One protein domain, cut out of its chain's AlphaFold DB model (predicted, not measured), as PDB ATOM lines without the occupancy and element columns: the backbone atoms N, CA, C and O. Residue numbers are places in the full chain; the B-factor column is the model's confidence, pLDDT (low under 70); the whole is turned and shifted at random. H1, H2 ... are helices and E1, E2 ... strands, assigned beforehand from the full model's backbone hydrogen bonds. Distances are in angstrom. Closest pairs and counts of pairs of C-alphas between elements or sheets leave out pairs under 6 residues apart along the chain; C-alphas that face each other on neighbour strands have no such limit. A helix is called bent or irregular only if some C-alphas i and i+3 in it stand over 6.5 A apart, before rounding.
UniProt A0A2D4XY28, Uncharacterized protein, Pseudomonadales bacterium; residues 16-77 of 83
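This is residues 16 to 77 of the 83 residues of an uncharacterized protein of Pseudomonadales bacterium (UniProt A0A2D4XY28). Two helices, H1 and H2, lie side by side and run opposite ways, and a small hairpin of two short strands, E1 and E2, packs on residues 52 to 59 of H2. The loop of residues 39 to 48 joins the two strands, and a tail without a named element, residues 69 to 77, follows H2. The printed part has 62 residues, with two named helices and two named strands in the order H1, E1, E2, H2; the sheet E1 - E2 is antiparallel, and the class is mostly helix. It is compact, with a radius of gyration of the C-alphas of 11.1 A and spans of 31 by 21 by 16 A.

H1 is residues 16 to 29, 20.1 A long, and its C-alpha 16 is at (315.828, 289.066, 390.830). E1 is residues 36 to 38, with C-alpha 36 at (318.802, 312.378, 390.060). E2 is residues 49 to 51. H2 is residues 52 to 68, 22.0 A long, and its C-alpha 68 is at (314.099, 290.921, 402.745). H2 is irregular, with C-alphas 54 and 57 8.0 A apart, and has a kink of 31 degrees near residue 59.

H1 and H2 touch, at a shallow tilt of 26 degrees, opposite ways; their closest C-alphas, of Glu 17 and Ile 67, are 6.1 A apart. E1 and E2 form a hairpin, antiparallel at 164 degrees, with N 37 and O 50 at 2.9 A and N 50 and O 37 at 3.1 A, within hydrogen-bond range. The closest C-alphas of E1 and H2, Phe 37 and Leu 52, are 6.1 A apart. H1 and E2 are apart. Each O i to N i+4 pair in H1 is within hydrogen-bond range, and 11 of 13 in H2.

The C-alphas of Asp 33 and Pro 77, the two farthest apart, are 32.0 A apart. The printed part has no cut and no long link; E2 to H2 is a tight link. The mean pLDDT of the printed part is 95.8, and no printed residue is under 70.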
ATOM      1  N   GLN A  16     316.420 287.808 390.363       92.25
ATOM      2  CA  GLN A  16     315.828 289.066 390.830       92.25
ATOM      3  C   GLN A  16     316.439 289.555 392.157       92.25
ATOM      4  O   GLN A  16     316.680 290.748 392.323       92.25
ATOM      5  N   GLU A  17     316.712 288.631 393.077       95.00
ATOM      6  CA  GLU A  17     317.377 288.904 394.354       95.00
ATOM      7  C   GLU A  17     318.822 289.377 394.143       95.00
ATOM      8  O   GLU A  17     319.237 290.394 394.700       95.00
ATOM      9  N   GLN A  18     319.578 288.695 393.276       96.69
ATOM     10  CA  GLN A  18     320.952 289.079 392.952       96.69
ATOM     11  C   GLN A  18     321.025 290.468 392.303       96.69
ATOM     12  O   GLN A  18     321.915 291.245 392.643       96.69
ATOM     13  N   LEU A  19     320.065 290.809 391.437       95.81
ATOM     14  CA  LEU A  19     319.938 292.152 390.862       95.81
ATOM     15  C   LEU A  19     319.684 293.217 391.941       95.81
ATOM     16  O   LEU A  19     320.214 294.322 391.844       95.81
ATOM     17  N   PHE A  20     318.911 292.915 392.988       97.06
ATOM     18  CA  PHE A  20     318.719 293.854 394.098       97.06
ATOM     19  C   PHE A  20     319.965 294.007 394.967       97.06
ATOM     20  O   PHE A  20     320.294 295.131 395.341       97.06
ATOM     21  N   HIS A  21     320.700 292.928 395.236       98.12
ATOM     22  CA  HIS A  21     321.990 293.029 395.921       98.12
ATOM     23  C   HIS A  21     323.021 293.824 395.111       98.12
ATOM     24  O   HIS A  21     323.770 294.618 395.680       98.12
ATOM     25  N   GLU A  22     323.062 293.645 393.790       97.75
ATOM     26  CA  GLU A  22     323.899 294.458 392.906       97.75
ATOM     27  C   GLU A  22     323.495 295.935 392.969       97.75
ATOM     28  O   GLU A  22     324.346 296.796 393.188       97.75
ATOM     29  N   LEU A  23     322.194 296.228 392.876       97.12
ATOM     30  CA  LEU A  23     321.664 297.583 392.985       97.12
ATOM     31  C   LEU A  23     321.992 298.230 394.339       97.12
ATOM     32  O   LEU A  23     322.381 299.397 394.381       97.12
ATOM     33  N   GLN A  24     321.883 297.478 395.438       98.25
ATOM     34  CA  GLN A  24     322.247 297.932 396.779       98.25
ATOM     35  C   GLN A  24     323.725 298.318 396.853       98.25
ATOM     36  O   GLN A  24     324.054 299.394 397.351       98.25
ATOM     37  N   ARG A  25     324.618 297.463 396.333       98.44
ATOM     38  CA  ARG A  25     326.063 297.734 396.285       98.44
ATOM     39  C   ARG A  25     326.366 298.956 395.426       98.44
ATOM     40  O   ARG A  25     327.141 299.808 395.850       98.44
ATOM     41  N   PHE A  26     325.733 299.057 394.257       97.44
ATOM     42  CA  PHE A  26     325.897 300.182 393.344       97.44
ATOM     43  C   PHE A  26     325.489 301.499 394.009       97.44
ATOM     44  O   PHE A  26     326.321 302.387 394.147       97.44
ATOM     45  N   VAL A  27     324.249 301.609 394.499       97.56
ATOM     46  CA  VAL A  27     323.747 302.833 395.150       97.56
ATOM     47  C   VAL A  27     324.522 303.142 396.434       97.56
ATOM     48  O   VAL A  27     324.821 304.302 396.711       97.56
ATOM     49  N   GLY A  28     324.883 302.118 397.212       97.88
ATOM     50  CA  GLY A  28     325.635 302.272 398.456       97.88
ATOM     51  C   GLY A  28     327.029 302.864 398.251       97.88
ATOM     52  O   GLY A  28     327.459 303.680 399.062       97.88
ATOM     53  N   ALA A  29     327.698 302.512 397.151       98.12
ATOM     54  CA  ALA A  29     329.046 302.981 396.833       98.12
ATOM     55  C   ALA A  29     329.104 304.402 396.238       98.12
ATOM     56  O   ALA A  29     330.193 304.956 396.101       98.12
ATOM     57  N   LEU A  30     327.966 304.997 395.860       97.06
ATOM     58  CA  LEU A  30     327.929 306.331 395.257       97.06
ATOM     59  C   LEU A  30     327.879 307.426 396.324       97.06
ATOM     60  O   LEU A  30     326.918 307.508 397.084       97.06
ATOM     61  N   GLU A  31     328.866 308.314 396.326       96.12
ATOM     62  CA  GLU A  31     328.871 309.554 397.111       96.12
ATOM     63  C   GLU A  31     328.656 310.732 396.147       96.12
ATOM     64  O   GLU A  31     329.605 311.261 395.572       96.12
ATOM     65  N   LEU A  32     327.389 311.067 395.876       96.69
ATOM     66  CA  LEU A  32     326.985 312.078 394.891       96.69
ATOM     67  C   LEU A  32     325.909 312.997 395.476       96.69
ATOM     68  O   LEU A  32     324.845 312.517 395.856       96.69
ATOM     69  N   ASP A  33     326.137 314.311 395.462       93.69
ATOM     70  CA  ASP A  33     325.242 315.267 396.131       93.69
ATOM     71  C   ASP A  33     324.064 315.732 395.261       93.69
ATOM     72  O   ASP A  33     322.923 315.783 395.716       93.69
ATOM     73  N   ASN A  34     324.315 316.045 393.986       95.69
ATOM     74  CA  ASN A  34     323.327 316.650 393.085       95.69
ATOM     75  C   ASN A  34     323.033 315.744 391.882       95.69
ATOM     76  O   ASN A  34     323.325 316.076 390.734       95.69
ATOM     77  N   THR A  35     322.536 314.537 392.148       97.94
ATOM     78  CA  THR A  35     322.278 313.527 391.112       97.94
ATOM     79  C   THR A  35     320.873 312.966 391.238       97.94
ATOM     80  O   THR A  35     320.494 312.424 392.271       97.94
ATOM     81  N   THR A  36     320.102 313.049 390.157       98.00
ATOM     82  CA  THR A  36     318.802 312.378 390.060       98.00
ATOM     83  C   THR A  36     319.006 310.887 389.796       98.00
ATOM     84  O   THR A  36     319.650 310.520 388.817       98.00
ATOM     85  N   PHE A  37     318.409 310.028 390.624       97.31
ATOM     86  CA  PHE A  37     318.389 308.579 390.422       97.31
ATOM     87  C   PHE A  37     316.973 308.079 390.138       97.31
ATOM     88  O   PHE A  37     316.000 308.486 390.790       97.31
ATOM     89  N   ARG A  38     316.850 307.214 389.127       96.75
ATOM     90  CA  ARG A  38     315.582 306.650 388.654       96.75
ATOM     91  C   ARG A  38     315.786 305.206 388.191       96.75
ATOM     92  O   ARG A  38     316.667 304.941 387.380       96.75
ATOM     93  N   SER A  39     314.923 304.301 388.645       94.88
ATOM     94  CA  SER A  39     314.786 302.934 388.113       94.88
ATOM     95  C   SER A  39     313.363 302.686 387.599       94.88
ATOM     96  O   SER A  39     312.770 301.634 387.809       94.88
ATOM     97  N   ASP A  40     312.756 303.677 386.946       93.31
ATOM     98  CA  ASP A  40     311.344 303.643 386.550       93.31
ATOM     99  C   ASP A  40     311.082 303.139 385.124       93.31
ATOM    100  O   ASP A  40     309.919 302.941 384.755       93.31
ATOM    101  N   HIS A  41     312.136 302.812 384.371       92.44
ATOM    102  CA  HIS A  41     312.050 302.089 383.097       92.44
ATOM    103  C   HIS A  41     311.311 300.751 383.223       92.44
ATOM    104  O   HIS A  41     311.415 300.079 384.249       92.44
ATOM    105  N   ALA A  42     310.592 300.349 382.169       88.31
ATOM    106  CA  ALA A  42     309.728 299.163 382.161       88.31
ATOM    107  C   ALA A  42     310.445 297.864 382.573       88.31
ATOM    108  O   ALA A  42     309.846 297.024 383.233       88.31
ATOM    109  N   SER A  43     311.732 297.719 382.260       86.81
ATOM    110  CA  SER A  43     312.530 296.534 382.599       86.81
ATOM    111  C   SER A  43     312.820 296.373 384.101       86.81
ATOM    112  O   SER A  43     313.087 295.255 384.557       86.81
ATOM    113  N   ASN A  44     312.741 297.449 384.889       92.00
ATOM    114  CA  ASN A  44     313.021 297.425 386.325       92.00
ATOM    115  C   ASN A  44     311.827 296.899 387.127       92.00
ATOM    116  O   ASN A  44     310.711 297.408 387.008       92.00
ATOM    117  N   ALA A  45     312.087 295.916 387.991       94.81
ATOM    118  CA  ALA A  45     311.083 295.386 388.912       94.81
ATOM    119  C   ALA A  45     310.768 296.366 390.052       94.81
ATOM    120  O   ALA A  45     309.606 296.567 390.390       94.81
ATOM    121  N   LEU A  46     311.799 296.983 390.637       96.31
ATOM    122  CA  LEU A  46     311.671 297.933 391.737       96.31
ATOM    123  C   LEU A  46     311.769 299.358 391.192       96.31
ATOM    124  O   LEU A  46     312.802 299.750 390.646       96.31
ATOM    125  N   VAL A  47     310.693 300.128 391.341       95.88
ATOM    126  CA  VAL A  47     310.642 301.529 390.911       95.88
ATOM    127  C   VAL A  47     311.152 302.417 392.037       95.88
ATOM    128  O   VAL A  47     310.497 302.561 393.065       95.88
ATOM    129  N   LEU A  48     312.296 303.052 391.818       97.00
ATOM    130  CA  LEU A  48     312.922 303.991 392.739       97.00
ATOM    131  C   LEU A  48     313.053 305.349 392.063       97.00
ATOM    132  O   LEU A  48     313.380 305.433 390.875       97.00
ATOM    133  N   LYS A  49     312.810 306.416 392.823       97.50
ATOM    134  CA  LYS A  49     312.984 307.798 392.375       97.50
ATOM    135  C   LYS A  49     313.438 308.650 393.559       97.50
ATOM    136  O   LYS A  49     312.724 308.723 394.548       97.50
ATOM    137  N   GLY A  50     314.586 309.305 393.441       96.81
ATOM    138  CA  GLY A  50     315.055 310.307 394.401       96.81
ATOM    139  C   GLY A  50     316.210 311.143 393.855       96.81
ATOM    140  O   GLY A  50     316.631 310.958 392.708       96.81
ATOM    141  N   GLU A  51     316.698 312.070 394.661       97.94
ATOM    142  CA  GLU A  51     317.993 312.736 394.500       97.94
ATOM    143  C   GLU A  51     318.999 312.020 395.404       97.94
ATOM    144  O   GLU A  51     318.787 311.975 396.609       97.94
ATOM    145  N   LEU A  52     320.067 311.430 394.850       95.81
ATOM    146  CA  LEU A  52     320.967 310.541 395.600       95.81
ATOM    147  C   LEU A  52     321.507 311.192 396.871       95.81
ATOM    148  O   LEU A  52     321.359 310.596 397.927       95.81
ATOM    149  N   GLY A  53     322.046 312.410 396.807       94.62
ATOM    150  CA  GLY A  53     322.642 313.055 397.980       94.62
ATOM    151  C   GLY A  53     321.684 313.168 399.164       94.62
ATOM    152  O   GLY A  53     322.043 312.837 400.291       94.62
ATOM    153  N   ARG A  54     320.432 313.572 398.907       97.19
ATOM    154  CA  ARG A  54     319.405 313.729 399.948       97.19
ATOM    155  C   ARG A  54     318.734 312.407 400.324       97.19
ATOM    156  O   ARG A  54     318.484 312.152 401.499       97.19
ATOM    157  N   ASP A  55     318.431 311.578 399.332       98.12
ATOM    158  CA  ASP A  55     317.493 310.463 399.457       98.12
ATOM    159  C   ASP A  55     318.206 309.092 399.539       98.12
ATOM    160  O   ASP A  55     317.535 308.062 399.611       98.12
ATOM    161  N   LYS A  56     319.554 309.032 399.569       98.00
ATOM    162  CA  LYS A  56     320.346 307.774 399.583       98.00
ATOM    163  C   LYS A  56     319.873 306.782 400.639       98.00
ATOM    164  O   LYS A  56     319.651 305.616 400.326       98.00
ATOM    165  N   ALA A  57     319.687 307.234 401.879       98.06
ATOM    166  CA  ALA A  57     319.253 306.364 402.972       98.06
ATOM    167  C   ALA A  57     317.853 305.774 402.721       98.06
ATOM    168  O   ALA A  57     317.632 304.585 402.948       98.06
ATOM    169  N   GLN A  58     316.928 306.580 402.193       98.12
ATOM    170  CA  GLN A  58     315.589 306.121 401.823       98.12
ATOM    171  C   GLN A  58     315.655 305.097 400.683       98.12
ATOM    172  O   GLN A  58     315.040 304.037 400.782       98.12
ATOM    173  N   LEU A  59     316.417 305.392 399.625       98.19
ATOM    174  CA  LEU A  59     316.584 304.505 398.471       98.19
ATOM    175  C   LEU A  59     317.177 303.154 398.894       98.19
ATOM    176  O   LEU A  59     316.650 302.109 398.516       98.19
ATOM    177  N   LEU A  60     318.220 303.160 399.729       98.31
ATOM    178  CA  LEU A  60     318.815 301.937 400.277       98.31
ATOM    179  C   LEU A  60     317.832 301.150 401.149       98.31
ATOM    180  O   LEU A  60     317.786 299.928 401.043       98.31
ATOM    181  N   GLY A  61     317.007 301.827 401.952       98.00
ATOM    182  CA  GLY A  61     315.960 301.179 402.745       98.00
ATOM    183  C   GLY A  61     314.891 300.495 401.884       98.00
ATOM    184  O   GLY A  61     314.450 299.394 402.208       98.00
ATOM    185  N   GLN A  62     314.509 301.098 400.756       97.88
ATOM    186  CA  GLN A  62     313.581 300.481 399.800       97.88
ATOM    187  C   GLN A  62     314.196 299.259 399.108       97.88
ATOM    188  O   GLN A  62     313.514 298.251 398.923       97.88
ATOM    189  N   ILE A  63     315.484 299.326 398.755       98.06
ATOM    190  CA  ILE A  63     316.211 298.186 398.182       98.06
ATOM    191  C   ILE A  63     316.305 297.044 399.204       98.06
ATOM    192  O   ILE A  63     315.990 295.905 398.872       98.06
ATOM    193  N   GLU A  64     316.655 297.346 400.456       98.12
ATOM    194  CA  GLU A  64     316.703 296.363 401.546       98.12
ATOM    195  C   GLU A  64     315.334 295.705 401.770       98.12
ATOM    196  O   GLU A  64     315.230 294.484 401.873       98.12
ATOM    197  N   GLN A  65     314.252 296.488 401.764       97.50
ATOM    198  CA  GLN A  65     312.899 295.943 401.859       97.50
ATOM    199  C   GLN A  65     312.581 294.992 400.695       97.50
ATOM    200  O   GLN A  65     311.952 293.957 400.916       97.50
ATOM    201  N   ALA A  66     313.016 295.314 399.475       96.94
ATOM    202  CA  ALA A  66     312.825 294.463 398.304       96.94
ATOM    203  C   ALA A  66     313.628 293.154 398.362       96.94
ATOM    204  O   ALA A  66     313.176 292.154 397.808       96.94
ATOM    205  N   ILE A  67     314.768 293.144 399.059       97.19
ATOM    206  CA  ILE A  67     315.572 291.944 399.331       97.19
ATOM    207  C   ILE A  67     314.902 291.086 400.412       97.19
ATOM    208  O   ILE A  67     314.642 289.906 400.195       97.19
ATOM    209  N   VAL A  68     314.577 291.673 401.569       97.44
ATOM    210  CA  VAL A  68     314.099 290.921 402.745       97.44
ATOM    211  C   VAL A  68     312.629 290.511 402.618       97.44
ATOM    212  O   VAL A  68     312.224 289.464 403.121       97.44
ATOM    213  N   ARG A  69     311.794 291.346 401.987       95.62
ATOM    214  CA  ARG A  69     310.338 291.147 401.866       95.62
ATOM    215  C   ARG A  69     309.844 291.486 400.454       95.62
ATOM    216  O   ARG A  69     309.023 292.399 400.296       95.62
ATOM    217  N   PRO A  70     310.276 290.743 399.418       92.50
ATOM    218  CA  PRO A  70     309.944 291.045 398.025       92.50
ATOM    219  C   PRO A  70     308.433 291.082 397.757       92.50
ATOM    220  O   PRO A  70     307.980 291.884 396.942       92.50
ATOM    221  N   GLN A  71     307.626 290.288 398.476       91.25
ATOM    222  CA  GLN A  71     306.166 290.277 398.290       91.25
ATOM    223  C   GLN A  71     305.488 291.574 398.763       91.25
ATOM    224  O   GLN A  71     304.390 291.892 398.315       91.25
ATOM    225  N   SER A  72     306.124 292.329 399.663       91.81
ATOM    226  CA  SER A  72     305.596 293.586 400.210       91.81
ATOM    227  C   SER A  72     306.232 294.831 399.586       91.81
ATOM    228  O   SER A  72     305.843 295.942 399.931       91.81
ATOM    229  N   ALA A  73     307.193 294.665 398.674       91.44
ATOM    230  CA  ALA A  73     307.947 295.764 398.067       91.44
ATOM    231  C   ALA A  73     307.264 296.392 396.835       91.44
ATOM    232  O   ALA A  73     307.813 297.311 396.233       91.44
ATOM    233  N   GLY A  74     306.083 295.903 396.439       92.31
ATOM    234  CA  GLY A  74     305.333 296.456 395.303       92.31
ATOM    235  C   GLY A  74     306.049 296.292 393.958       92.31
ATOM    236  O   GLY A  74     305.987 297.184 393.113       92.31
ATOM    237  N   LEU A  75     306.761 295.175 393.772       94.75
ATOM    238  CA  LEU A  75     307.516 294.903 392.550       94.75
ATOM    239  C   LEU A  75     306.593 294.833 391.329       94.75
ATOM    240  O   LEU A  75     305.512 294.241 391.383       94.75
ATOM    241  N   ARG A  76     307.047 295.387 390.201       93.56
ATOM    242  CA  ARG A  76     306.360 295.211 388.922       93.56
ATOM    243  C   ARG A  76     306.353 293.727 388.548       93.56
ATOM    244  O   ARG A  76     307.425 293.114 388.512       93.56
ATOM    245  N   PRO A  77     305.181 293.155 388.232       90.31
ATOM    246  CA  PRO A  77     305.099 291.771 387.802       90.31
ATOM    247  C   PRO A  77     305.731 291.606 386.417       90.31
ATOM    248  O   PRO A  77     305.762 292.549 385.626       90.31
TER     249      PRO A  77